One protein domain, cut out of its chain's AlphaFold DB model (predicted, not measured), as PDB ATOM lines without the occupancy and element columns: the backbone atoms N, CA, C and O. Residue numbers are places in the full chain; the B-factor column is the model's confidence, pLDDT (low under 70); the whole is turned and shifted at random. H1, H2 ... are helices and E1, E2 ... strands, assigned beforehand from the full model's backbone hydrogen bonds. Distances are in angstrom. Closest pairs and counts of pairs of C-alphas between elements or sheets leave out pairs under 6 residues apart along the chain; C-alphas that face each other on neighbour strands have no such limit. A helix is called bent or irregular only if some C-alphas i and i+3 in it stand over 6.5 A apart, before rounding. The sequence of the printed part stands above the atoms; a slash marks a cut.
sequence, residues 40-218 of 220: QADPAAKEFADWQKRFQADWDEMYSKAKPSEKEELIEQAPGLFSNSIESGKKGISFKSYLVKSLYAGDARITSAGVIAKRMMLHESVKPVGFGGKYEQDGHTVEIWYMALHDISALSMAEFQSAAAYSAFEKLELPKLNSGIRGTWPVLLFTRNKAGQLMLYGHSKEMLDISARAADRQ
ATOM      1  N   GLN A  40     147.545 136.559 108.395       80.19
ATOM      2  CA  GLN A  40     147.254 137.967 108.153       80.19
ATOM      3  C   GLN A  40     146.130 138.427 109.089       80.19
ATOM      4  O   GLN A  40     144.949 138.342 108.754       80.19
ATOM      5  N   ALA A  41     146.505 138.893 110.280       76.25
ATOM      6  CA  ALA A  41     145.551 139.239 111.330       76.25
ATOM      7  C   ALA A  41     144.658 140.441 110.980       76.25
ATOM      8  O   ALA A  41     143.460 140.384 111.239       76.25
ATOM      9  N   ASP A  42     145.198 141.502 110.369       82.25
ATOM     10  CA  ASP A  42     144.441 142.748 110.161       82.25
ATOM     11  C   ASP A  42     143.270 142.601 109.170       82.25
ATOM     12  O   ASP A  42     142.156 143.021 109.506       82.25
ATOM     13  N   PRO A  43     143.436 141.971 107.984       86.38
ATOM     14  CA  PRO A  43     142.313 141.740 107.076       86.38
ATOM     15  C   PRO A  43     141.242 140.836 107.695       86.38
ATOM     16  O   PRO A  43     140.054 141.142 107.603       86.38
ATOM     17  N   ALA A  44     141.661 139.768 108.382       87.06
ATOM     18  CA  ALA A  44     140.751 138.847 109.050       87.06
ATOM     19  C   ALA A  44     139.987 139.528 110.196       87.06
ATOM     20  O   ALA A  44     138.784 139.325 110.348       87.06
ATOM     21  N   ALA A  45     140.657 140.374 110.982       85.12
ATOM     22  CA  ALA A  45     140.034 141.137 112.058       85.12
ATOM     23  C   ALA A  45     138.977 142.110 111.523       85.12
ATOM     24  O   ALA A  45     137.893 142.201 112.096       85.12
ATOM     25  N   LYS A  46     139.254 142.792 110.404       90.81
ATOM     26  CA  LYS A  46     138.269 143.657 109.739       90.81
ATOM     27  C   LYS A  46     137.052 142.861 109.271       90.81
ATOM     28  O   LYS A  46     135.920 143.252 109.546       90.81
ATOM     29  N   GLU A  47     137.282 141.742 108.592       92.62
ATOM     30  CA  GLU A  47     136.214 140.892 108.065       92.62
ATOM     31  C   GLU A  47     135.325 140.329 109.184       92.62
ATOM     32  O   GLU A  47     134.094 140.367 109.096       92.62
ATOM     33  N   PHE A  48     135.947 139.878 110.274       91.25
ATOM     34  CA  PHE A  48     135.244 139.402 111.457       91.25
ATOM     35  C   PHE A  48     134.468 140.523 112.162       91.25
ATOM     36  O   PHE A  48     133.308 140.322 112.515       91.25
ATOM     37  N   ALA A  49     135.041 141.721 112.303       90.75
ATOM     38  CA  ALA A  49     134.347 142.870 112.885       90.75
ATOM     39  C   ALA A  49     133.116 143.281 112.060       90.75
ATOM     40  O   ALA A  49     132.068 143.621 112.613       90.75
ATOM     41  N   ASP A  50     133.200 143.216 110.731       94.06
ATOM     42  CA  ASP A  50     132.049 143.479 109.869       94.06
ATOM     43  C   ASP A  50     130.972 142.396 110.009       94.06
ATOM     44  O   ASP A  50     129.780 142.712 109.967       94.06
ATOM     45  N   TRP A  51     131.356 141.134 110.224       94.25
ATOM     46  CA  TRP A  51     130.412 140.080 110.609       94.25
ATOM     47  C   TRP A  51     129.767 140.347 111.977       94.25
ATOM     48  O   TRP A  51     128.542 140.278 112.077       94.25
ATOM     49  N   GLN A  52     130.539 140.736 112.998       91.88
ATOM     50  CA  GLN A  52     130.016 141.063 114.333       91.88
ATOM     51  C   GLN A  52     128.970 142.183 114.277       91.88
ATOM     52  O   GLN A  52     127.935 142.082 114.932       91.88
ATOM     53  N   LYS A  53     129.183 143.220 113.455       93.56
ATOM     54  CA  LYS A  53     128.187 144.288 113.241       93.56
ATOM     55  C   LYS A  53     126.869 143.745 112.689       93.56
ATOM     56  O   LYS A  53     125.809 144.115 113.187       93.56
ATOM     57  N   ARG A  54     126.921 142.861 111.686       94.56
ATOM     58  CA  ARG A  54     125.715 142.234 111.113       94.56
ATOM     59  C   ARG A  54     125.018 141.335 112.127       94.56
ATOM     60  O   ARG A  54     123.803 141.404 112.260       94.56
ATOM     61  N   PHE A  55     125.781 140.545 112.877       92.06
ATOM     62  CA  PHE A  55     125.236 139.699 113.936       92.06
ATOM     63  C   PHE A  55     124.569 140.522 115.043       92.06
ATOM     64  O   PHE A  55     123.486 140.170 115.500       92.06
ATOM     65  N   GLN A  56     125.175 141.641 115.454       90.12
ATOM     66  CA  GLN A  56     124.577 142.548 116.431       90.12
ATOM     67  C   GLN A  56     123.283 143.176 115.898       90.12
ATOM     68  O   GLN A  56     122.311 143.226 116.646       90.12
ATOM     69  N   ALA A  57     123.238 143.593 114.629       92.06
ATOM     70  CA  ALA A  57     122.020 144.122 114.015       92.06
ATOM     71  C   ALA A  57     120.891 143.077 113.980       92.06
ATOM     72  O   ALA A  57     119.777 143.363 114.414       92.06
ATOM     73  N   ASP A  58     121.197 141.850 113.550       91.25
ATOM     74  CA  ASP A  58     120.246 140.733 113.549       91.25
ATOM     75  C   ASP A  58     119.752 140.400 114.971       91.25
ATOM     76  O   ASP A  58     118.573 140.104 115.184       91.25
ATOM     77  N   TRP A  59     120.651 140.460 115.960       87.94
ATOM     78  CA  TRP A  59     120.308 140.258 117.366       87.94
ATOM     79  C   TRP A  59     119.363 141.340 117.883       87.94
ATOM     80  O   TRP A  59     118.382 141.015 118.549       87.94
ATOM     81  N   ASP A  60     119.654 142.612 117.611       87.94
ATOM     82  CA  ASP A  60     118.836 143.735 118.077       87.94
ATOM     83  C   ASP A  60     117.449 143.705 117.429       87.94
ATOM     84  O   ASP A  60     116.446 143.902 118.120       87.94
ATOM     85  N   GLU A  61     117.368 143.367 116.138       89.19
ATOM     86  CA  GLU A  61     116.094 143.145 115.452       89.19
ATOM     87  C   GLU A  61     115.289 142.036 116.137       89.19
ATOM     88  O   GLU A  61     114.129 142.243 116.496       89.19
ATOM     89  N   MET A  62     115.898 140.873 116.361       87.25
ATOM     90  CA  MET A  62     115.237 139.746 117.015       87.25
ATOM     91  C   MET A  62     114.789 140.102 118.441       87.25
ATOM     92  O   MET A  62     113.639 139.855 118.802       87.25
ATOM     93  N   TYR A  63     115.653 140.745 119.228       83.38
ATOM     94  CA  TYR A  63     115.355 141.128 120.609       83.38
ATOM     95  C   TYR A  63     114.224 142.164 120.692       83.38
ATOM     96  O   TYR A  63     113.390 142.087 121.591       83.38
ATOM     97  N   SER A  64     114.130 143.088 119.731       84.62
ATOM     98  CA  SER A  64     113.019 144.053 119.653       84.62
ATOM     99  C   SER A  64     111.646 143.391 119.455       84.62
ATOM    100  O   SER A  64     110.628 143.941 119.878       84.62
ATOM    101  N   LYS A  65     111.622 142.192 118.858       82.19
ATOM    102  CA  LYS A  65     110.423 141.369 118.632       82.19
ATOM    103  C   LYS A  65     110.171 140.367 119.766       82.19
ATOM    104  O   LYS A  65     109.148 139.695 119.775       82.19
ATOM    105  N   ALA A  66     111.084 140.246 120.731       81.50
ATOM    106  CA  ALA A  66     111.049 139.206 121.754       81.50
ATOM    107  C   ALA A  66     110.121 139.538 122.933       81.50
ATOM    108  O   ALA A  66     110.554 139.626 124.085       81.50
ATOM    109  N   LYS A  67     108.821 139.715 122.671       81.00
ATOM    110  CA  LYS A  67     107.821 139.892 123.734       81.00
ATOM    111  C   LYS A  67     107.369 138.533 124.273       81.00
ATOM    112  O   LYS A  67     107.184 137.610 123.478       81.00
ATOM    113  N   PRO A  68     107.131 138.382 125.593       78.56
ATOM    114  CA  PRO A  68     106.630 137.128 126.165       78.56
ATOM    115  C   PRO A  68     105.341 136.615 125.509       78.56
ATOM    116  O   PRO A  68     105.178 135.410 125.360       78.56
ATOM    117  N   SER A  69     104.454 137.522 125.087       81.25
ATOM    118  CA  SER A  69     103.189 137.210 124.408       81.25
ATOM    119  C   SER A  69     103.340 136.746 122.955       81.25
ATOM    120  O   SER A  69     102.373 136.269 122.379       81.25
ATOM    121  N   GLU A  70     104.520 136.921 122.358       82.56
ATOM    122  CA  GLU A  70     104.819 136.629 120.946       82.56
ATOM    123  C   GLU A  70     105.795 135.436 120.826       82.56
ATOM    124  O   GLU A  70     106.403 135.213 119.783       82.56
ATOM    125  N   LYS A  71     105.982 134.664 121.910       82.44
ATOM    126  CA  LYS A  71     106.992 133.600 122.016       82.44
ATOM    127  C   LYS A  71     106.848 132.532 120.936       82.44
ATOM    128  O   LYS A  71     107.833 132.205 120.276       82.44
ATOM    129  N   GLU A  72     105.665 131.943 120.796       85.62
ATOM    130  CA  GLU A  72     105.414 130.860 119.843       85.62
ATOM    131  C   GLU A  72     105.626 131.346 118.405       85.62
ATOM    132  O   GLU A  72     106.362 130.717 117.647       85.62
ATOM    133  N   GLU A  73     105.086 132.520 118.077       87.81
ATOM    134  CA  GLU A  73     105.233 133.155 116.766       87.81
ATOM    135  C   GLU A  73     106.705 133.453 116.437       87.81
ATOM    136  O   GLU A  73     107.186 133.129 115.349       87.81
ATOM    137  N   LEU A  74     107.470 134.005 117.383       85.44
ATOM    138  CA  LEU A  74     108.883 134.303 117.154       85.44
ATOM    139  C   LEU A  74     109.718 133.024 116.987       85.44
ATOM    140  O   LEU A  74     110.658 132.998 116.188       85.44
ATOM    141  N   ILE A  75     109.381 131.946 117.704       83.56
ATOM    142  CA  ILE A  75     110.020 130.631 117.533       83.56
ATOM    143  C   ILE A  75     109.743 130.070 116.133       83.56
ATOM    144  O   ILE A  75     110.665 129.528 115.517       83.56
ATOM    145  N   GLU A  76     108.521 130.208 115.621       87.81
ATOM    146  CA  GLU A  76     108.157 129.794 114.260       87.81
ATOM    147  C   GLU A  76     108.887 130.621 113.192       87.81
ATOM    148  O   GLU A  76     109.347 130.070 112.190       87.81
ATOM    149  N   GLN A  77     109.078 131.920 113.430       88.88
ATOM    150  CA  GLN A  77     109.795 132.829 112.526       88.88
ATOM    151  C   GLN A  77     111.327 132.709 112.610       88.88
ATOM    152  O   GLN A  77     112.035 133.201 111.725       88.88
ATOM    153  N   ALA A  78     111.863 132.023 113.625       83.38
ATOM    154  CA  ALA A  78     113.299 131.906 113.871       83.38
ATOM    155  C   ALA A  78     114.159 131.491 112.657       83.38
ATOM    156  O   ALA A  78     115.253 132.043 112.518       83.38
ATOM    157  N   PRO A  79     113.729 130.585 111.749       83.94
ATOM    158  CA  PRO A  79     114.508 130.242 110.557       83.94
ATOM    159  C   PRO A  79     114.838 131.450 109.662       83.94
ATOM    160  O   PRO A  79     115.903 131.474 109.038       83.94
ATOM    161  N   GLY A  80     113.939 132.440 109.613       84.94
ATOM    162  CA  GLY A  80     114.094 133.675 108.841       84.94
ATOM    163  C   GLY A  80     114.903 134.765 109.548       84.94
ATOM    164  O   GLY A  80     115.362 135.698 108.893       84.94
ATOM    165  N   LEU A  81     115.123 134.641 110.858       87.75
ATOM    166  CA  LEU A  81     115.947 135.573 111.625       87.75
ATOM    167  C   LEU A  81     117.439 135.329 111.364       87.75
ATOM    168  O   LEU A  81     117.845 134.287 110.836       87.75
ATOM    169  N   PHE A  82     118.276 136.298 111.730       89.69
ATOM    170  CA  PHE A  82     119.731 136.229 111.552       89.69
ATOM    171  C   PHE A  82     120.191 135.929 110.117       89.69
ATOM    172  O   PHE A  82     121.210 135.271 109.895       89.69
ATOM    173  N   SER A  83     119.410 136.340 109.118       89.31
ATOM    174  CA  SER A  83     119.671 136.056 107.704       89.31
ATOM    175  C   SER A  83     120.911 136.775 107.162       89.31
ATOM    176  O   SER A  83     121.428 136.362 106.126       89.31
ATOM    177  N   ASN A  84     121.433 137.781 107.873       91.88
ATOM    178  CA  ASN A  84     122.620 138.542 107.475       91.88
ATOM    179  C   ASN A  84     123.921 138.046 108.127       91.88
ATOM    180  O   ASN A  84     125.010 138.497 107.753       91.88
ATOM    181  N   SER A  85     123.828 137.154 109.118       91.56
ATOM    182  CA  SER A  85     124.973 136.755 109.945       91.56
ATOM    183  C   SER A  85     125.111 135.255 110.193       91.56
ATOM    184  O   SER A  85     126.223 134.806 110.483       91.56
ATOM    185  N   ILE A  86     124.043 134.466 110.055       90.25
ATOM    186  CA  ILE A  86     124.059 133.007 110.230       90.25
ATOM    187  C   ILE A  86     123.557 132.339 108.952       90.25
ATOM    188  O   ILE A  86     122.498 132.693 108.425       90.25
ATOM    189  N   GLU A  87     124.311 131.346 108.481       90.31
ATOM    190  CA  GLU A  87     124.009 130.616 107.252       90.31
ATOM    191  C   GLU A  87     122.609 129.985 107.279       90.31
ATOM    192  O   GLU A  87     122.095 129.545 108.313       90.31
ATOM    193  N   SER A  88     121.984 129.934 106.109       75.06
ATOM    194  CA  SER A  88     120.753 129.204 105.859       75.06
ATOM    195  C   SER A  88     121.020 127.704 105.674       75.06
ATOM    196  O   SER A  88     121.909 127.280 104.952       75.06
ATOM    197  N   GLY A  89     120.258 126.851 106.356       75.19
ATOM    198  CA  GLY A  89     120.434 125.397 106.281       75.19
ATOM    199  C   GLY A  89     120.107 124.717 107.599       75.19
ATOM    200  O   GLY A  89     119.899 125.380 108.610       75.19
ATOM    201  N   LYS A  90     120.060 123.382 107.622       74.00
ATOM    202  CA  LYS A  90     119.585 122.620 108.793       74.00
ATOM    203  C   LYS A  90     120.302 123.008 110.097       74.00
ATOM    204  O   LYS A  90     119.650 123.184 111.126       74.00
ATOM    205  N   LYS A  91     121.629 123.175 110.045       72.44
ATOM    206  CA  LYS A  91     122.455 123.568 111.201       72.44
ATOM    207  C   LYS A  91     122.216 125.020 111.614       72.44
ATOM    208  O   LYS A  91     121.938 125.276 112.782       72.44
ATOM    209  N   GLY A  92     122.241 125.945 110.654       76.75
ATOM    210  CA  GLY A  92     121.980 127.362 110.905       76.75
ATOM    211  C   GLY A  92     120.571 127.619 111.437       76.75
ATOM    212  O   GLY A  92     120.418 128.320 112.429       76.75
ATOM    213  N   ILE A  93     119.546 126.971 110.873       80.00
ATOM    214  CA  ILE A  93     118.159 127.029 111.364       80.00
ATOM    215  C   ILE A  93     118.079 126.519 112.805       80.00
ATOM    216  O   ILE A  93     117.492 127.184 113.651       80.00
ATOM    217  N   SER A  94     118.722 125.387 113.108       73.94
ATOM    218  CA  SER A  94     118.753 124.843 114.472       73.94
ATOM    219  C   SER A  94     119.390 125.824 115.461       73.94
ATOM    220  O   SER A  94     118.869 126.018 116.559       73.94
ATOM    221  N   PHE A  95     120.483 126.479 115.060       76.31
ATOM    222  CA  PHE A  95     121.151 127.490 115.876       76.31
ATOM    223  C   PHE A  95     120.289 128.749 116.063       76.31
ATOM    224  O   PHE A  95     120.120 129.210 117.187       76.31
ATOM    225  N   LYS A  96     119.651 129.257 115.004       82.75
ATOM    226  CA  LYS A  96     118.723 130.402 115.067       82.75
ATOM    227  C   LYS A  96     117.539 130.133 115.993       82.75
ATOM    228  O   LYS A  96     117.274 130.916 116.902       82.75
ATOM    229  N   SER A  97     116.864 128.995 115.814       77.81
ATOM    230  CA  SER A  97     115.756 128.567 116.676       77.81
ATOM    231  C   SER A  97     116.179 128.459 118.134       77.81
ATOM    232  O   SER A  97     115.391 128.753 119.030       77.81
ATOM    233  N   TYR A  98     117.419 128.059 118.387       74.81
ATOM    234  CA  TYR A  98     117.951 128.021 119.732       74.81
ATOM    235  C   TYR A  98     118.168 129.408 120.347       74.81
ATOM    236  O   TYR A  98     117.755 129.624 121.492       74.81
ATOM    237  N   LEU A  99     118.785 130.342 119.616       77.31
ATOM    238  CA  LEU A  99     118.990 131.711 120.101       77.31
ATOM    239  C   LEU A  99     117.656 132.345 120.511       77.31
ATOM    240  O   LEU A  99     117.567 132.936 121.586       77.31
ATOM    241  N   VAL A 100     116.606 132.135 119.710       80.25
ATOM    242  CA  VAL A 100     115.245 132.608 120.007       80.25
ATOM    243  C   VAL A 100     114.656 131.910 121.231       80.25
ATOM    244  O   VAL A 100     114.245 132.579 122.175       80.25
ATOM    245  N   LYS A 101     114.647 130.568 121.272       75.06
ATOM    246  CA  LYS A 101     114.113 129.805 122.421       75.06
ATOM    247  C   LYS A 101     114.795 130.187 123.734       75.06
ATOM    248  O   LYS A 101     114.135 130.251 124.770       75.06
ATOM    249  N   SER A 102     116.092 130.475 123.679       71.00
ATOM    250  CA  SER A 102     116.889 130.896 124.829       71.00
ATOM    251  C   SER A 102     116.409 132.212 125.436       71.00
ATOM    252  O   SER A 102     116.466 132.357 126.651       71.00
ATOM    253  N   LEU A 103     115.889 133.160 124.653       71.31
ATOM    254  CA  LEU A 103     115.372 134.412 125.221       71.31
ATOM    255  C   LEU A 103     114.203 134.207 126.190       71.31
ATOM    256  O   LEU A 103     113.999 135.019 127.087       71.31
ATOM    257  N   TYR A 104     113.465 133.113 126.025       71.56
ATOM    258  CA  TYR A 104     112.276 132.797 126.809       71.56
ATOM    259  C   TYR A 104     112.512 131.719 127.868       71.56
ATOM    260  O   TYR A 104     111.564 131.297 128.536       71.56
ATOM    261  N   ALA A 105     113.750 131.244 128.016       62.66
ATOM    262  CA  ALA A 105     114.146 130.364 129.107       62.66
ATOM    263  C   ALA A 105     114.264 131.220 130.377       62.66
ATOM    264  O   ALA A 105     115.319 131.767 130.683       62.66
ATOM    265  N   GLY A 106     113.127 131.441 131.037       53.09
ATOM    266  CA  GLY A 106     113.008 132.333 132.180       53.09
ATOM    267  C   GLY A 106     113.772 131.839 133.404       53.09
ATOM    268  O   GLY A 106     113.229 131.064 134.182       53.09
ATOM    269  N   ASP A 107     114.973 132.376 133.610       50.41
ATOM    270  CA  ASP A 107     115.462 132.667 134.954       50.41
ATOM    271  C   ASP A 107     116.261 133.981 134.966       50.41
ATOM    272  O   ASP A 107     117.153 134.222 134.149       50.41
ATOM    273  N   ALA A 108     115.874 134.889 135.863       39.66
ATOM    274  CA  ALA A 108     116.248 136.308 135.850       39.66
ATOM    275  C   ALA A 108     117.650 136.588 136.417       39.66
ATOM    276  O   ALA A 108     118.048 137.744 136.589       39.66
ATOM    277  N   ARG A 109     118.425 135.548 136.720       41.28
ATOM    278  CA  ARG A 109     119.828 135.659 137.105       41.28
ATOM    279  C   ARG A 109     120.562 134.523 136.421       41.28
ATOM    280  O   ARG A 109     120.399 133.382 136.814       41.28
ATOM    281  N   ILE A 110     121.413 134.886 135.461       44.03
ATOM    282  CA  ILE A 110     122.439 134.008 134.893       44.03
ATOM    283  C   ILE A 110     121.834 133.009 133.874       44.03
ATOM    284  O   ILE A 110     121.310 131.960 134.212       44.03
ATOM    285  N   THR A 111     122.007 133.330 132.581       49.88
ATOM    286  CA  THR A 111     122.404 132.369 131.522       49.88
ATOM    287  C   THR A 111     121.384 131.575 130.714       49.88
ATOM    288  O   THR A 111     121.427 130.349 130.611       49.88
ATOM    289  N   SER A 112     120.603 132.281 129.900       52.91
ATOM    290  CA  SER A 112     120.177 131.648 128.657       52.91
ATOM    291  C   SER A 112     121.374 131.522 127.715       52.91
ATOM    292  O   SER A 112     122.124 132.478 127.489       52.91
ATOM    293  N   ALA A 113     121.615 130.336 127.167       54.41
ATOM    294  CA  ALA A 113     122.839 130.124 126.407       54.41
ATOM    295  C   ALA A 113     122.827 130.758 124.995       54.41
ATOM    296  O   ALA A 113     123.867 130.836 124.345       54.41
ATOM    297  N   GLY A 114     121.716 131.397 124.604       57.44
ATOM    298  CA  GLY A 114     121.688 132.443 123.573       57.44
ATOM    299  C   GLY A 114     122.371 133.757 123.993       57.44
ATOM    300  O   GLY A 114     123.126 134.326 123.208       57.44
ATOM    301  N   VAL A 115     122.196 134.220 125.238       60.28
ATOM    302  CA  VAL A 115     122.927 135.387 125.783       60.28
ATOM    303  C   VAL A 115     124.416 135.071 125.938       60.28
ATOM    304  O   VAL A 115     125.260 135.934 125.700       60.28
ATOM    305  N   ILE A 116     124.758 133.826 126.271       59.41
ATOM    306  CA  ILE A 116     126.150 133.355 126.302       59.41
ATOM    307  C   ILE A 116     126.747 133.348 124.899       59.41
ATOM    308  O   ILE A 116     127.815 133.921 124.706       59.41
ATOM    309  N   ALA A 117     126.040 132.790 123.911       64.19
ATOM    310  CA  ALA A 117     126.475 132.824 122.518       64.19
ATOM    311  C   ALA A 117     126.702 134.267 122.038       64.19
ATOM    312  O   ALA A 117     127.749 134.555 121.460       64.19
ATOM    313  N   LYS A 118     125.801 135.204 122.373       72.19
ATOM    314  CA  LYS A 118     126.000 136.637 122.102       72.19
ATOM    315  C   LYS A 118     127.283 137.163 122.748       72.19
ATOM    316  O   LYS A 118     128.107 137.758 122.058       72.19
ATOM    317  N   ARG A 119     127.470 136.953 124.057       65.81
ATOM    318  CA  ARG A 119     128.658 137.426 124.795       65.81
ATOM    319  C   ARG A 119     129.949 136.843 124.222       65.81
ATOM    320  O   ARG A 119     130.922 137.571 124.079       65.81
ATOM    321  N   MET A 120     129.944 135.567 123.845       67.50
ATOM    322  CA  MET A 120     131.089 134.900 123.220       67.50
ATOM    323  C   MET A 120     131.395 135.433 121.820       67.50
ATOM    324  O   MET A 120     132.550 135.422 121.418       67.50
ATOM    325  N   MET A 121     130.389 135.877 121.069       75.88
ATOM    326  CA  MET A 121     130.560 136.321 119.684       75.88
ATOM    327  C   MET A 121     130.843 137.818 119.551       75.88
ATOM    328  O   MET A 121     131.507 138.215 118.599       75.88
ATOM    329  N   LEU A 122     130.359 138.645 120.481       75.62
ATOM    330  CA  LEU A 122     130.399 140.109 120.377       75.62
ATOM    331  C   LEU A 122     131.370 140.798 121.342       75.62
ATOM    332  O   LEU A 122     131.467 142.023 121.327       75.62
ATOM    333  N   HIS A 123     132.095 140.059 122.184       74.25
ATOM    334  CA  HIS A 123     133.099 140.682 123.045       74.25
ATOM    335  C   HIS A 123     134.281 141.217 122.220       74.25
ATOM    336  O   HIS A 123     134.794 140.534 121.341       74.25
ATOM    337  N   GLU A 124     134.796 142.398 122.563       70.69
ATOM    338  CA  GLU A 124     135.915 143.060 121.860       70.69
ATOM    339  C   GLU A 124     137.243 142.279 121.855       70.69
ATOM    340  O   GLU A 124     138.115 142.513 121.023       70.69
ATOM    341  N   SER A 125     137.417 141.344 122.791       69.50
ATOM    342  CA  SER A 125     138.612 140.505 122.892       69.50
ATOM    343  C   SER A 125     138.507 139.289 121.978       69.50
ATOM    344  O   SER A 125     139.499 138.584 121.789       69.50
ATOM    345  N   VAL A 126     137.311 139.040 121.431       76.38
ATOM    346  CA  VAL A 126     137.049 137.947 120.506       76.38
ATOM    347  C   VAL A 126     137.568 138.346 119.146       76.38
ATOM    348  O   VAL A 126     137.095 139.316 118.554       76.38
ATOM    349  N   LYS A 127     138.547 137.603 118.643       79.06
ATOM    350  CA  LYS A 127     139.163 137.937 117.364       79.06
ATOM    351  C   LYS A 127     139.826 136.745 116.697       79.06
ATOM    352  O   LYS A 127     140.251 135.814 117.389       79.06
ATOM    353  N   PRO A 128     139.945 136.781 115.362       83.38
ATOM    354  CA  PRO A 128     140.629 135.734 114.639       83.38
ATOM    355  C   PRO A 128     142.125 135.794 114.908       83.38
ATOM    356  O   PRO A 128     142.748 136.856 114.955       83.38
ATOM    357  N   VAL A 129     142.695 134.617 115.089       76.88
ATOM    358  CA  VAL A 129     144.101 134.420 115.438       76.88
ATOM    359  C   VAL A 129     144.780 133.373 114.561       76.88
ATOM    360  O   VAL A 129     145.990 133.175 114.650       76.88
ATOM    361  N   GLY A 130     144.022 132.730 113.678       75.94
ATOM    362  CA  GLY A 130     144.546 131.796 112.701       75.94
ATOM    363  C   GLY A 130     143.463 131.252 111.776       75.94
ATOM    364  O   GLY A 130     142.274 131.539 111.935       75.94
ATOM    365  N   PHE A 131     143.898 130.438 110.821       79.12
ATOM    366  CA  PHE A 131     143.057 129.842 109.794       79.12
ATOM    367  C   PHE A 131     143.362 128.350 109.657       79.12
ATOM    368  O   PHE A 131     144.503 127.953 109.412       79.12
ATOM    369  N   GLY A 132     142.325 127.532 109.818       70.00
ATOM    370  CA  GLY A 132     142.401 126.073 109.844       70.00
ATOM    371  C   GLY A 132     142.192 125.385 108.506       70.00
ATOM    372  O   GLY A 132     142.219 124.160 108.450       70.00
ATOM    373  N   GLY A 133     141.982 126.149 107.437       73.00
ATOM    374  CA  GLY A 133     141.724 125.611 106.107       73.00
ATOM    375  C   GLY A 133     140.259 125.696 105.699       73.00
ATOM    376  O   GLY A 133     139.425 126.312 106.372       73.00
ATOM    377  N   LYS A 134     139.972 125.088 104.547       82.12
ATOM    378  CA  LYS A 134     138.633 124.989 103.968       82.12
ATOM    379  C   LYS A 134     138.290 123.533 103.700       82.12
ATOM    380  O   LYS A 134     139.178 122.761 103.339       82.12
ATOM    381  N   TYR A 135     137.024 123.174 103.838       75.50
ATOM    382  CA  TYR A 135     136.514 121.865 103.443       75.50
ATOM    383  C   TYR A 135     135.088 121.984 102.911       75.50
ATOM    384  O   TYR A 135     134.387 122.947 103.203       75.50
ATOM    385  N   GLU A 136     134.662 121.000 102.126       79.25
ATOM    386  CA  GLU A 136     133.314 120.964 101.565       79.25
ATOM    387  C   GLU A 136     132.366 120.204 102.494       79.25
ATOM    388  O   GLU A 136     132.655 119.076 102.905       79.25
ATOM    389  N   GLN A 137     131.214 120.794 102.809       73.31
ATOM    390  CA  GLN A 137     130.150 120.124 103.548       73.31
ATOM    391  C   GLN A 137     128.770 120.641 103.159       73.31
ATOM    392  O   GLN A 137     128.534 121.843 103.113       73.31
ATOM    393  N   ASP A 138     127.829 119.721 102.927       74.81
ATOM    394  CA  ASP A 138     126.436 120.039 102.585       74.81
ATOM    395  C   ASP A 138     126.331 121.035 101.404       74.81
ATOM    396  O   ASP A 138     125.467 121.908 101.397       74.81
ATOM    397  N   GLY A 139     127.252 120.947 100.431       80.88
ATOM    398  CA  GLY A 139     127.332 121.858  99.279       80.88
ATOM    399  C   GLY A 139     127.916 123.247  99.572       80.88
ATOM    400  O   GLY A 139     127.787 124.138  98.736       80.88
ATOM    401  N   HIS A 140     128.528 123.441 100.743       79.69
ATOM    402  CA  HIS A 140     129.170 124.686 101.153       79.69
ATOM    403  C   HIS A 140     130.676 124.494 101.335       79.69
ATOM    404  O   HIS A 140     131.107 123.536 101.980       79.69
ATOM    405  N   THR A 141     131.457 125.480 100.891       87.44
ATOM    406  CA  THR A 141     132.855 125.625 101.300       87.44
ATOM    407  C   THR A 141     132.908 126.237 102.699       87.44
ATOM    408  O   THR A 141     132.677 127.434 102.885       87.44
ATOM    409  N   VAL A 142     133.227 125.417 103.693       82.88
ATOM    410  CA  VAL A 142     133.332 125.815 105.097       82.88
ATOM    411  C   VAL A 142     134.761 126.236 105.415       82.88
ATOM    412  O   VAL A 142     135.712 125.503 105.163       82.88
ATOM    413  N   GLU A 143     134.907 127.416 106.003       86.31
ATOM    414  CA  GLU A 143     136.147 128.018 106.470       86.31
ATOM    415  C   GLU A 143     136.306 127.836 107.981       86.31
ATOM    416  O   GLU A 143     135.428 128.196 108.768       86.31
ATOM    417  N   ILE A 144     137.460 127.319 108.397       80.25
ATOM    418  CA  ILE A 144     137.790 127.102 109.806       80.25
ATOM    419  C   ILE A 144     138.578 128.306 110.310       80.25
ATOM    420  O   ILE A 144     139.716 128.523 109.892       80.25
ATOM    421  N   TRP A 145     137.998 129.082 111.220       83.12
ATOM    422  CA  TRP A 145     138.650 130.251 111.804       83.12
ATOM    423  C   TRP A 145     139.005 129.976 113.267       83.12
ATOM    424  O   TRP A 145     138.150 129.598 114.076       83.12
ATOM    425  N   TYR A 146     140.282 130.162 113.614       76.38
ATOM    426  CA  TYR A 146     140.738 130.078 115.000       76.38
ATOM    427  C   TYR A 146     140.459 131.391 115.694       76.38
ATOM    428  O   TYR A 146     140.918 132.438 115.237       76.38
ATOM    429  N   MET A 147     139.739 131.321 116.809       76.88
ATOM    430  CA  MET A 147     139.328 132.496 117.558       76.88
ATOM    431  C   MET A 147     139.989 132.479 118.930       76.88
ATOM    432  O   MET A 147     139.931 131.482 119.647       76.88
ATOM    433  N   ALA A 148     140.590 133.599 119.316       70.81
ATOM    434  CA  ALA A 148     140.789 133.882 120.727       70.81
ATOM    435  C   ALA A 148     139.442 134.375 121.246       70.81
ATOM    436  O   ALA A 148     138.928 135.344 120.694       70.81
ATOM    437  N   LEU A 149     138.846 133.711 122.238       64.19
ATOM    438  CA  LEU A 149     137.665 134.253 122.916       64.19
ATOM    439  C   LEU A 149     138.066 135.037 124.156       64.19
ATOM    440  O   LEU A 149     139.142 134.841 124.719       64.19
ATOM    441  N   HIS A 150     137.150 135.896 124.596       57.19
ATOM    442  CA  HIS A 150     137.194 136.433 125.947       57.19
ATOM    443  C   HIS A 150     137.080 135.309 126.986       57.19
ATOM    444  O   HIS A 150     136.536 134.246 126.690       57.19
ATOM    445  N   ASP A 151     137.593 135.571 128.188       53.19
ATOM    446  CA  ASP A 151     137.672 134.629 129.296       53.19
ATOM    447  C   ASP A 151     136.348 133.877 129.528       53.19
ATOM    448  O   ASP A 151     135.361 134.417 130.033       53.19
ATOM    449  N   ILE A 152     136.337 132.606 129.121       50.31
ATOM    450  CA  ILE A 152     135.209 131.685 129.291       50.31
ATOM    451  C   ILE A 152     135.182 131.058 130.689       50.31
ATOM    452  O   ILE A 152     134.243 130.328 130.990       50.31
ATOM    453  N   SER A 153     136.164 131.345 131.557       48.19
ATOM    454  CA  SER A 153     136.177 130.855 132.944       48.19
ATOM    455  C   SER A 153     135.029 131.416 133.790       48.19
ATOM    456  O   SER A 153     134.698 130.851 134.830       48.19
ATOM    457  N   ALA A 154     134.385 132.491 133.324       49.50
ATOM    458  CA  ALA A 154     133.187 133.063 133.930       49.50
ATOM    459  C   ALA A 154     131.878 132.346 133.536       49.50
ATOM    460  O   ALA A 154     130.820 132.735 134.031       49.50
ATOM    461  N   LEU A 155     131.919 131.357 132.634       51.12
ATOM    462  CA  LEU A 155     130.761 130.536 132.268       51.12
ATOM    463  C   LEU A 155     130.726 129.273 133.130       51.12
ATOM    464  O   LEU A 155     131.746 128.601 133.293       51.12
ATOM    465  N   SER A 156     129.556 128.914 133.655       55.06
ATOM    466  CA  SER A 156     129.412 127.641 134.367       55.06
ATOM    467  C   SER A 156     129.474 126.444 133.405       55.06
ATOM    468  O   SER A 156     129.272 126.557 132.193       55.06
ATOM    469  N   MET A 157     129.742 125.245 133.926       55.16
ATOM    470  CA  MET A 157     129.785 124.031 133.097       55.16
ATOM    471  C   MET A 157     128.443 123.760 132.391       55.16
ATOM    472  O   MET A 157     128.420 123.380 131.221       55.16
ATOM    473  N   ALA A 158     127.322 123.996 133.082       58.16
ATOM    474  CA  ALA A 158     125.976 123.785 132.546       58.16
ATOM    475  C   ALA A 158     125.663 124.742 131.383       58.16
ATOM    476  O   ALA A 158     125.117 124.351 130.352       58.16
ATOM    477  N   GLU A 159     126.077 125.995 131.529       52.22
ATOM    478  CA  GLU A 159     125.963 127.048 130.521       52.22
ATOM    479  C   GLU A 159     126.706 126.718 129.236       52.22
ATOM    480  O   GLU A 159     126.220 126.945 128.125       52.22
ATOM    481  N   PHE A 160     127.889 126.147 129.404       53.03
ATOM    482  CA  PHE A 160     128.766 125.818 128.308       53.03
ATOM    483  C   PHE A 160     128.323 124.559 127.557       53.03
ATOM    484  O   PHE A 160     128.278 124.552 126.325       53.03
ATOM    485  N   GLN A 161     127.917 123.515 128.286       55.00
ATOM    486  CA  GLN A 161     127.309 122.314 127.706       55.00
ATOM    487  C   GLN A 161     126.029 122.645 126.935       55.00
ATOM    488  O   GLN A 161     125.808 122.098 125.856       55.00
ATOM    489  N   SER A 162     125.229 123.587 127.445       55.16
ATOM    490  CA  SER A 162     124.078 124.118 126.723       55.16
ATOM    491  C   SER A 162     124.525 124.790 125.422       55.16
ATOM    492  O   SER A 162     124.138 124.338 124.353       55.16
ATOM    493  N   ALA A 163     125.429 125.777 125.456       49.34
ATOM    494  CA  ALA A 163     125.899 126.491 124.258       49.34
ATOM    495  C   ALA A 163     126.500 125.588 123.158       49.34
ATOM    496  O   ALA A 163     126.368 125.897 121.974       49.34
ATOM    497  N   ALA A 164     127.119 124.472 123.532       47.12
ATOM    498  CA  ALA A 164     127.790 123.563 122.609       47.12
ATOM    499  C   ALA A 164     126.975 122.314 122.210       47.12
ATOM    500  O   ALA A 164     127.417 121.524 121.373       47.12
ATOM    501  N   ALA A 165     125.749 122.156 122.720       48.69
ATOM    502  CA  ALA A 165     124.790 121.170 122.214       48.69
ATOM    503  C   ALA A 165     124.319 121.479 120.772       48.69
ATOM    504  O   ALA A 165     123.653 120.661 120.131       48.69
ATOM    505  N   TYR A 166     124.678 122.647 120.227       50.19
ATOM    506  CA  TYR A 166     124.172 123.156 118.958       50.19
ATOM    507  C   TYR A 166     125.113 122.848 117.794       50.19
ATOM    508  O   TYR A 166     125.939 123.659 117.404       50.19
ATOM    509  N   SER A 167     124.931 121.672 117.185       45.41
ATOM    510  CA  SER A 167     125.628 121.256 115.949       45.41
ATOM    511  C   SER A 167     127.148 121.408 116.013       45.41
ATOM    512  O   SER A 167     127.781 121.883 115.072       45.41
ATOM    513  N   ALA A 168     127.734 120.986 117.127       50.25
ATOM    514  CA  ALA A 168     129.170 120.960 117.261       50.25
ATOM    515  C   ALA A 168     129.757 119.897 116.310       50.25
ATOM    516  O   ALA A 168     129.340 118.733 116.307       50.25
ATOM    517  N   PHE A 169     130.699 120.308 115.467       49.41
ATOM    518  CA  PHE A 169     131.330 119.443 114.467       49.41
ATOM    519  C   PHE A 169     132.299 118.476 115.146       49.41
ATOM    520  O   PHE A 169     132.799 118.770 116.235       49.41
ATOM    521  N   GLU A 170     132.559 117.319 114.528       45.53
ATOM    522  CA  GLU A 170     133.608 116.416 115.007       45.53
ATOM    523  C   GLU A 170     134.951 117.144 115.107       45.53
ATOM    524  O   GLU A 170     135.204 118.127 114.412       45.53
ATOM    525  N   LYS A 171     135.788 116.680 116.034       47.84
ATOM    526  CA  LYS A 171     137.088 117.276 116.321       47.84
ATOM    527  C   LYS A 171     137.926 117.339 115.044       47.84
ATOM    528  O   LYS A 171     138.238 116.307 114.459       47.84
ATOM    529  N   LEU A 172     138.295 118.548 114.638       50.03
ATOM    530  CA  LEU A 172     139.161 118.773 113.488       50.03
ATOM    531  C   LEU A 172     140.624 118.689 113.943       50.03
ATOM    532  O   LEU A 172     140.966 119.142 115.034       50.03
ATOM    533  N   GLU A 173     141.507 118.106 113.131       45.94
ATOM    534  CA  GLU A 173     142.941 118.138 113.429       45.94
ATOM    535  C   GLU A 173     143.483 119.563 113.258       45.94
ATOM    536  O   GLU A 173     143.532 120.105 112.155       45.94
ATOM    537  N   LEU A 174     143.883 120.187 114.370       48.66
ATOM    538  CA  LEU A 174     144.373 121.565 114.374       48.66
ATOM    539  C   LEU A 174     145.892 121.660 114.095       48.66
ATOM    540  O   LEU A 174     146.667 120.907 114.709       48.66
ATOM    541  N   PRO A 175     146.355 122.623 113.263       44.16
ATOM    542  CA  PRO A 175     147.765 122.883 113.007       44.16
ATOM    543  C   PRO A 175     148.482 123.393 114.266       44.16
ATOM    544  O   PRO A 175     147.882 123.955 115.186       44.16
ATOM    545  N   LYS A 176     149.799 123.176 114.333       44.25
ATOM    546  CA  LYS A 176     150.638 123.635 115.452       44.25
ATOM    547  C   LYS A 176     150.841 125.156 115.377       44.25
ATOM    548  O   LYS A 176     151.155 125.681 114.315       44.25
ATOM    549  N   LEU A 177     150.689 125.843 116.512       47.56
ATOM    550  CA  LEU A 177     150.923 127.288 116.662       47.56
ATOM    551  C   LEU A 177     152.280 127.566 117.326       47.56
ATOM    552  O   LEU A 177     152.863 126.667 117.931       47.56
ATOM    553  N   ASN A 178     152.756 128.813 117.226       40.50
ATOM    554  CA  ASN A 178     154.108 129.228 117.628       40.50
ATOM    555  C   ASN A 178     154.424 128.996 119.115       40.50
ATOM    556  O   ASN A 178     155.505 128.512 119.434       40.50
ATOM    557  N   SER A 179     153.497 129.312 120.024       41.66
ATOM    558  CA  SER A 179     153.678 129.083 121.463       41.66
ATOM    559  C   SER A 179     152.348 129.223 122.209       41.66
ATOM    560  O   SER A 179     151.929 130.326 122.536       41.66
ATOM    561  N   GLY A 180     151.648 128.124 122.490       42.09
ATOM    562  CA  GLY A 180     150.405 128.186 123.262       42.09
ATOM    563  C   GLY A 180     149.878 126.814 123.660       42.09
ATOM    564  O   GLY A 180     149.952 125.857 122.892       42.09
ATOM    565  N   ILE A 181     149.334 126.711 124.875       44.75
ATOM    566  CA  ILE A 181     148.581 125.529 125.307       44.75
ATOM    567  C   ILE A 181     147.229 125.568 124.581       44.75
ATOM    568  O   ILE A 181     146.546 126.588 124.602       44.75
ATOM    569  N   ARG A 182     146.822 124.452 123.961       47.25
ATOM    570  CA  ARG A 182     145.562 124.317 123.193       47.25
ATOM    571  C   ARG A 182     144.281 124.597 124.000       47.25
ATOM    572  O   ARG A 182     143.213 124.678 123.416       47.25
ATOM    573  N   GLY A 183     144.371 124.758 125.320       41.41
ATOM    574  CA  GLY A 183     143.248 124.943 126.245       41.41
ATOM    575  C   GLY A 183     142.565 126.316 126.217       41.41
ATOM    576  O   GLY A 183     141.986 126.687 127.228       41.41
ATOM    577  N   THR A 184     142.650 127.085 125.129       44.38
ATOM    578  CA  THR A 184     142.100 128.457 125.046       44.38
ATOM    579  C   THR A 184     141.479 128.836 123.687       44.38
ATOM    580  O   THR A 184     141.260 130.017 123.435       44.38
ATOM    581  N   TRP A 185     141.184 127.879 122.797       52.00
ATOM    582  CA  TRP A 185     140.878 128.190 121.389       52.00
ATOM    583  C   TRP A 185     139.654 127.439 120.879       52.00
ATOM    584  O   TRP A 185     139.767 126.309 120.404       52.00
ATOM    585  N   PRO A 186     138.468 128.037 120.943       56.81
ATOM    586  CA  PRO A 186     137.340 127.502 120.218       56.81
ATOM    587  C   PRO A 186     137.392 127.949 118.760       56.81
ATOM    588  O   PRO A 186     137.878 129.020 118.391       56.81
ATOM    589  N   VAL A 187     136.879 127.068 117.918       70.88
ATOM    590  CA  VAL A 187     136.820 127.247 116.474       70.88
ATOM    591  C   VAL A 187     135.430 127.744 116.116       70.88
ATOM    592  O   VAL A 187     134.433 127.105 116.474       70.88
ATOM    593  N   LEU A 188     135.380 128.840 115.364       80.19
ATOM    594  CA  LEU A 188     134.181 129.246 114.643       80.19
ATOM    595  C   LEU A 188     134.306 128.786 113.193       80.19
ATOM    596  O   LEU A 188     135.368 128.875 112.577       80.19
ATOM    597  N   LEU A 189     133.209 128.256 112.669       81.56
ATOM    598  CA  LEU A 189     133.115 127.783 111.298       81.56
ATOM    599  C   LEU A 189     132.277 128.784 110.523       81.56
ATOM    600  O   LEU A 189     131.135 129.063 110.901       81.56
ATOM    601  N   PHE A 190     132.835 129.307 109.443       88.88
ATOM    602  CA  PHE A 190     132.160 130.253 108.567       88.88
ATOM    603  C   PHE A 190     131.941 129.643 107.191       88.88
ATOM    604  O   PHE A 190     132.675 128.766 106.762       88.88
ATOM    605  N   THR A 191     130.943 130.130 106.481       91.94
ATOM    606  CA  THR A 191     130.848 129.997 105.027       91.94
ATOM    607  C   THR A 191     130.748 131.394 104.426       91.94
ATOM    608  O   THR A 191     130.742 132.395 105.153       91.94
ATOM    609  N   ARG A 192     130.674 131.482 103.102       93.81
ATOM    610  CA  ARG A 192     130.461 132.737 102.386       93.81
ATOM    611  C   ARG A 192     129.115 132.729 101.685       93.81
ATOM    612  O   ARG A 192     128.780 131.778 100.986       93.81
ATOM    613  N   ASN A 193     128.368 133.820 101.833       91.62
ATOM    614  CA  ASN A 193     127.171 134.039 101.028       91.62
ATOM    615  C   ASN A 193     127.540 134.413  99.576       91.62
ATOM    616  O   ASN A 193     128.710 134.580  99.224       91.62
ATOM    617  N   LYS A 194     126.529 134.616  98.722       88.62
ATOM    618  CA  LYS A 194     126.720 135.008  97.310       88.62
ATOM    619  C   LYS A 194     127.457 136.342  97.121       88.62
ATOM    620  O   LYS A 194     128.038 136.561  96.066       88.62
ATOM    621  N   ALA A 195     127.433 137.220  98.125       91.19
ATOM    622  CA  ALA A 195     128.165 138.484  98.134       91.19
ATOM    623  C   ALA A 195     129.600 138.340  98.684       91.19
ATOM    624  O   ALA A 195     130.296 139.337  98.859       91.19
ATOM    625  N   GLY A 196     130.047 137.114  98.982       92.00
ATOM    626  CA  GLY A 196     131.375 136.823  99.521       92.00
ATOM    627  C   GLY A 196     131.537 137.132 101.010       92.00
ATOM    628  O   GLY A 196     132.652 137.056 101.523       92.00
ATOM    629  N   GLN A 197     130.453 137.469 101.712       94.19
ATOM    630  CA  GLN A 197     130.485 137.859 103.121       94.19
ATOM    631  C   GLN A 197     130.471 136.632 104.031       94.19
ATOM    632  O   GLN A 197     129.762 135.666 103.744       94.19
ATOM    633  N   LEU A 198     131.191 136.706 105.155       93.25
ATOM    634  CA  LEU A 198     131.147 135.666 106.184       93.25
ATOM    635  C   LEU A 198     129.733 135.488 106.741       93.25
ATOM    636  O   LEU A 198     129.080 136.463 107.131       93.25
ATOM    637  N   MET A 199     129.333 134.226 106.839       92.31
ATOM    638  CA  MET A 199     128.133 133.740 107.507       92.31
ATOM    639  C   MET A 199     128.555 132.683 108.518       92.31
ATOM    640  O   MET A 199     129.301 131.764 108.175       92.31
ATOM    641  N   LEU A 200     128.096 132.789 109.764       89.12
ATOM    642  CA  LEU A 200     128.369 131.763 110.763       89.12
ATOM    643  C   LEU A 200     127.671 130.468 110.342       89.12
ATOM    644  O   LEU A 200     126.449 130.430 110.196       89.12
ATOM    645  N   TYR A 201     128.454 129.413 110.164       82.94
ATOM    646  CA  TYR A 201     127.982 128.084 109.785       82.94
ATOM    647  C   TYR A 201     127.863 127.158 111.006       82.94
ATOM    648  O   TYR A 201     126.968 126.314 111.070       82.94
ATOM    649  N   GLY A 202     128.727 127.349 112.010       74.75
ATOM    650  CA  GLY A 202     128.665 126.635 113.284       74.75
ATOM    651  C   GLY A 202     129.888 126.864 114.173       74.75
ATOM    652  O   GLY A 202     130.646 127.814 113.986       74.75
ATOM    653  N   HIS A 203     130.087 125.972 115.142       70.44
ATOM    654  CA  HIS A 203     131.241 125.959 116.047       70.44
ATOM    655  C   HIS A 203     131.768 124.524 116.240       70.44
ATOM    656  O   HIS A 203     131.047 123.552 116.013       70.44
ATOM    657  N   SER A 204     133.033 124.359 116.638       60.88
ATOM    658  CA  SER A 204     133.642 123.028 116.864       60.88
ATOM    659  C   SER A 204     133.287 122.427 118.227       60.88
ATOM    660  O   SER A 204     133.197 123.157 119.216       60.88
ATOM    661  N   LYS A 205     133.211 121.086 118.319       52.94
ATOM    662  CA  LYS A 205     133.193 120.359 119.606       52.94
ATOM    663  C   LYS A 205     134.453 120.578 120.440       52.94
ATOM    664  O   LYS A 205     134.378 120.401 121.642       52.94
ATOM    665  N   GLU A 206     135.590 120.993 119.879       46.91
ATOM    666  CA  GLU A 206     136.784 121.310 120.692       46.91
ATOM    667  C   GLU A 206     136.553 122.449 121.683       46.91
ATOM    668  O   GLU A 206     137.229 122.512 122.708       46.91
ATOM    669  N   MET A 207     135.551 123.291 121.421       52.38
ATOM    670  CA  MET A 207     135.029 124.228 122.405       52.38
ATOM    671  C   MET A 207     134.680 123.477 123.714       52.38
ATOM    672  O   MET A 207     135.170 123.880 124.764       52.38
ATOM    673  N   LEU A 208     133.987 122.324 123.650       49.12
ATOM    674  CA  LEU A 208     133.611 121.439 124.782       49.12
ATOM    675  C   LEU A 208     134.805 120.935 125.598       49.12
ATOM    676  O   LEU A 208     134.831 121.094 126.819       49.12
ATOM    677  N   ASP A 209     135.794 120.348 124.926       44.84
ATOM    678  CA  ASP A 209     136.944 119.701 125.574       44.84
ATOM    679  C   ASP A 209     137.838 120.697 126.321       44.84
ATOM    680  O   ASP A 209     138.446 120.367 127.344       44.84
ATOM    681  N   ILE A 210     137.956 121.917 125.796       42.59
ATOM    682  CA  ILE A 210     138.796 122.969 126.366       42.59
ATOM    683  C   ILE A 210     138.213 123.478 127.689       42.59
ATOM    684  O   ILE A 210     138.952 123.626 128.664       42.59
ATOM    685  N   SER A 211     136.900 123.676 127.756       42.81
ATOM    686  CA  SER A 211     136.236 124.161 128.970       42.81
ATOM    687  C   SER A 211     136.077 123.094 130.037       42.81
ATOM    688  O   SER A 211     136.214 123.416 131.213       42.81
ATOM    689  N   ALA A 212     135.870 121.826 129.654       43.56
ATOM    690  CA  ALA A 212     135.924 120.707 130.597       43.56
ATOM    691  C   ALA A 212     137.245 120.734 131.388       43.56
ATOM    692  O   ALA A 212     137.252 120.765 132.614       43.56
ATOM    693  N   ARG A 213     138.366 120.895 130.674       46.72
ATOM    694  CA  ARG A 213     139.705 120.998 131.274       46.72
ATOM    695  C   ARG A 213     139.938 122.289 132.062       46.72
ATOM    696  O   ARG A 213     140.805 122.300 132.928       46.72
ATOM    697  N   ALA A 214     139.251 123.383 131.733       43.41
ATOM    698  CA  ALA A 214     139.359 124.648 132.460       43.41
ATOM    699  C   ALA A 214     138.580 124.616 133.785       43.41
ATOM    700  O   ALA A 214     139.086 125.112 134.787       43.41
ATOM    701  N   ALA A 215     137.405 123.983 133.812       41.69
ATOM    702  CA  ALA A 215     136.649 123.753 135.043       41.69
ATOM    703  C   ALA A 215     137.367 122.777 135.989       41.69
ATOM    704  O   ALA A 215     137.400 123.001 137.195       41.69
ATOM    705  N   ASP A 216     138.033 121.754 135.443       44.41
ATOM    706  CA  ASP A 216     138.821 120.796 136.231       44.41
ATOM    707  C   ASP A 216     140.053 121.434 136.910       44.41
ATOM    708  O   ASP A 216     140.565 120.909 137.898       44.41
ATOM    709  N   ARG A 217     140.523 122.601 136.440       42.16
ATOM    710  CA  ARG A 217     141.633 123.349 137.071       42.16
ATOM    711  C   ARG A 217     141.254 124.051 138.380       42.16
ATOM    712  O   ARG A 217     142.127 124.647 138.995       42.16
ATOM    713  N   GLN A 218     140.001 123.967 138.834       36.56
ATOM    714  CA  GLN A 218     139.643 124.332 140.213       36.56
ATOM    715  C   GLN A 218     139.996 123.241 141.245       36.56
ATOM    716  O   GLN A 218     139.825 123.471 142.440       36.56
TER     717      GLN A 218
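What this domain is: This is residues 40 to 218 of the 220 residues of an uncharacterized protein of Massilia guangdongensis (UniProt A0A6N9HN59). A strongly twisted wall of four strands, E1 to E4, makes one end of the domain and the helical hairpin H2 and H3 the other, while the long helix H1 runs beside the sheet and on toward that hairpin. The short helix H4 lies in the middle, and beyond one end of the strands H5 and H6 stand side by side. The printed part has 179 residues, with six named helices and four named strands in the order H1 H2 H3 H4 E1 E2 H5 E3 E4 H6. The sheet's order is E1 E2 E3 E4, antiparallel throughout, and the class is mixed, helices and strands. The whole is compact, with a radius of gyration of the C-alphas of 16.0 A and spans of 52 by 45 by 28 A.

How they stand to each other: E1, residues 127 to 137, bends by 81 degrees at residue 130 and forms a hairpin with E2, residues 140 to 148; N 132 and O 144, 2.8 A apart, are within hydrogen-bond range. E3, residues 187 to 192, is antiparallel to E2, with N 143 and O 190 at 2.7 A. E3 forms a hairpin with the edge strand E4, residues 198 to 203, with N 191 and O 199 at 2.9 A. H1, residues 41 to 64, stands at the sheet's level, with a height over the sheet of 2.3 A; the closest C-alphas of H1 and E1 are those of Ala 45 and Pro 128, 6.0 A. H3, residues 90 to 103, only grazes the sheet, with its residues 91 to 95. H2, residues 68 to 80, touches H3 with residues 74 to 79 alone, as a hairpin at a shallow tilt of 17 degrees, opposite ways; the closest C-alphas are those of Pro 79 and Ile 93, 4.9 A. H2 is irregular, C-alphas 69 and 72 being 8.1 A apart. H4, residues 113 to 122, touches H3 at 73 degrees, only just about perpendicular, closest at the C-alphas of Leu 99 and Gly 114, 4.5 A. H4 only just touches H1, with 3 pairs of C-alphas within 8 A, the closest those of Gln 52 and Leu 122, 6.1 A. H5, residues 157 to 164, touches H4, closest at the C-alphas of Ala 163 and Ala 113, 5.2 A. H6, residues 206 to 218, touches H5 at a shallow tilt of 8 degrees, opposite ways, closest at the C-alphas of Ala 164 and Leu 208, 6.6 A. Every O i to N i+4 pair is within hydrogen-bond range in H1, H4 and H5, against 5 of 9 in H2, 9 of 10 in H3 and 7 of 9 in H6.

Where its parts are: H1 is 33.9 A long from C-alpha 41 at (145.551, 139.239, 111.330). E1 measures 24.3 A, E2 24.6 A, H3 20.7 A and H6 20.0 A. E3 begins at C-alpha 187, (136.820, 127.247, 116.474), and H6 ends at C-alpha 218, (139.643, 124.332, 140.213).

The domain as a whole: The two C-alphas farthest apart, those of Ser 69 and Asn 178, are 52.0 A apart. The printed part has no cut, and the link from H5 to E3, residues 165 to 186, is long. The mean pLDDT of the printed part is 70.3; residues 149 to 186 and 204 to 218 are among those under 70.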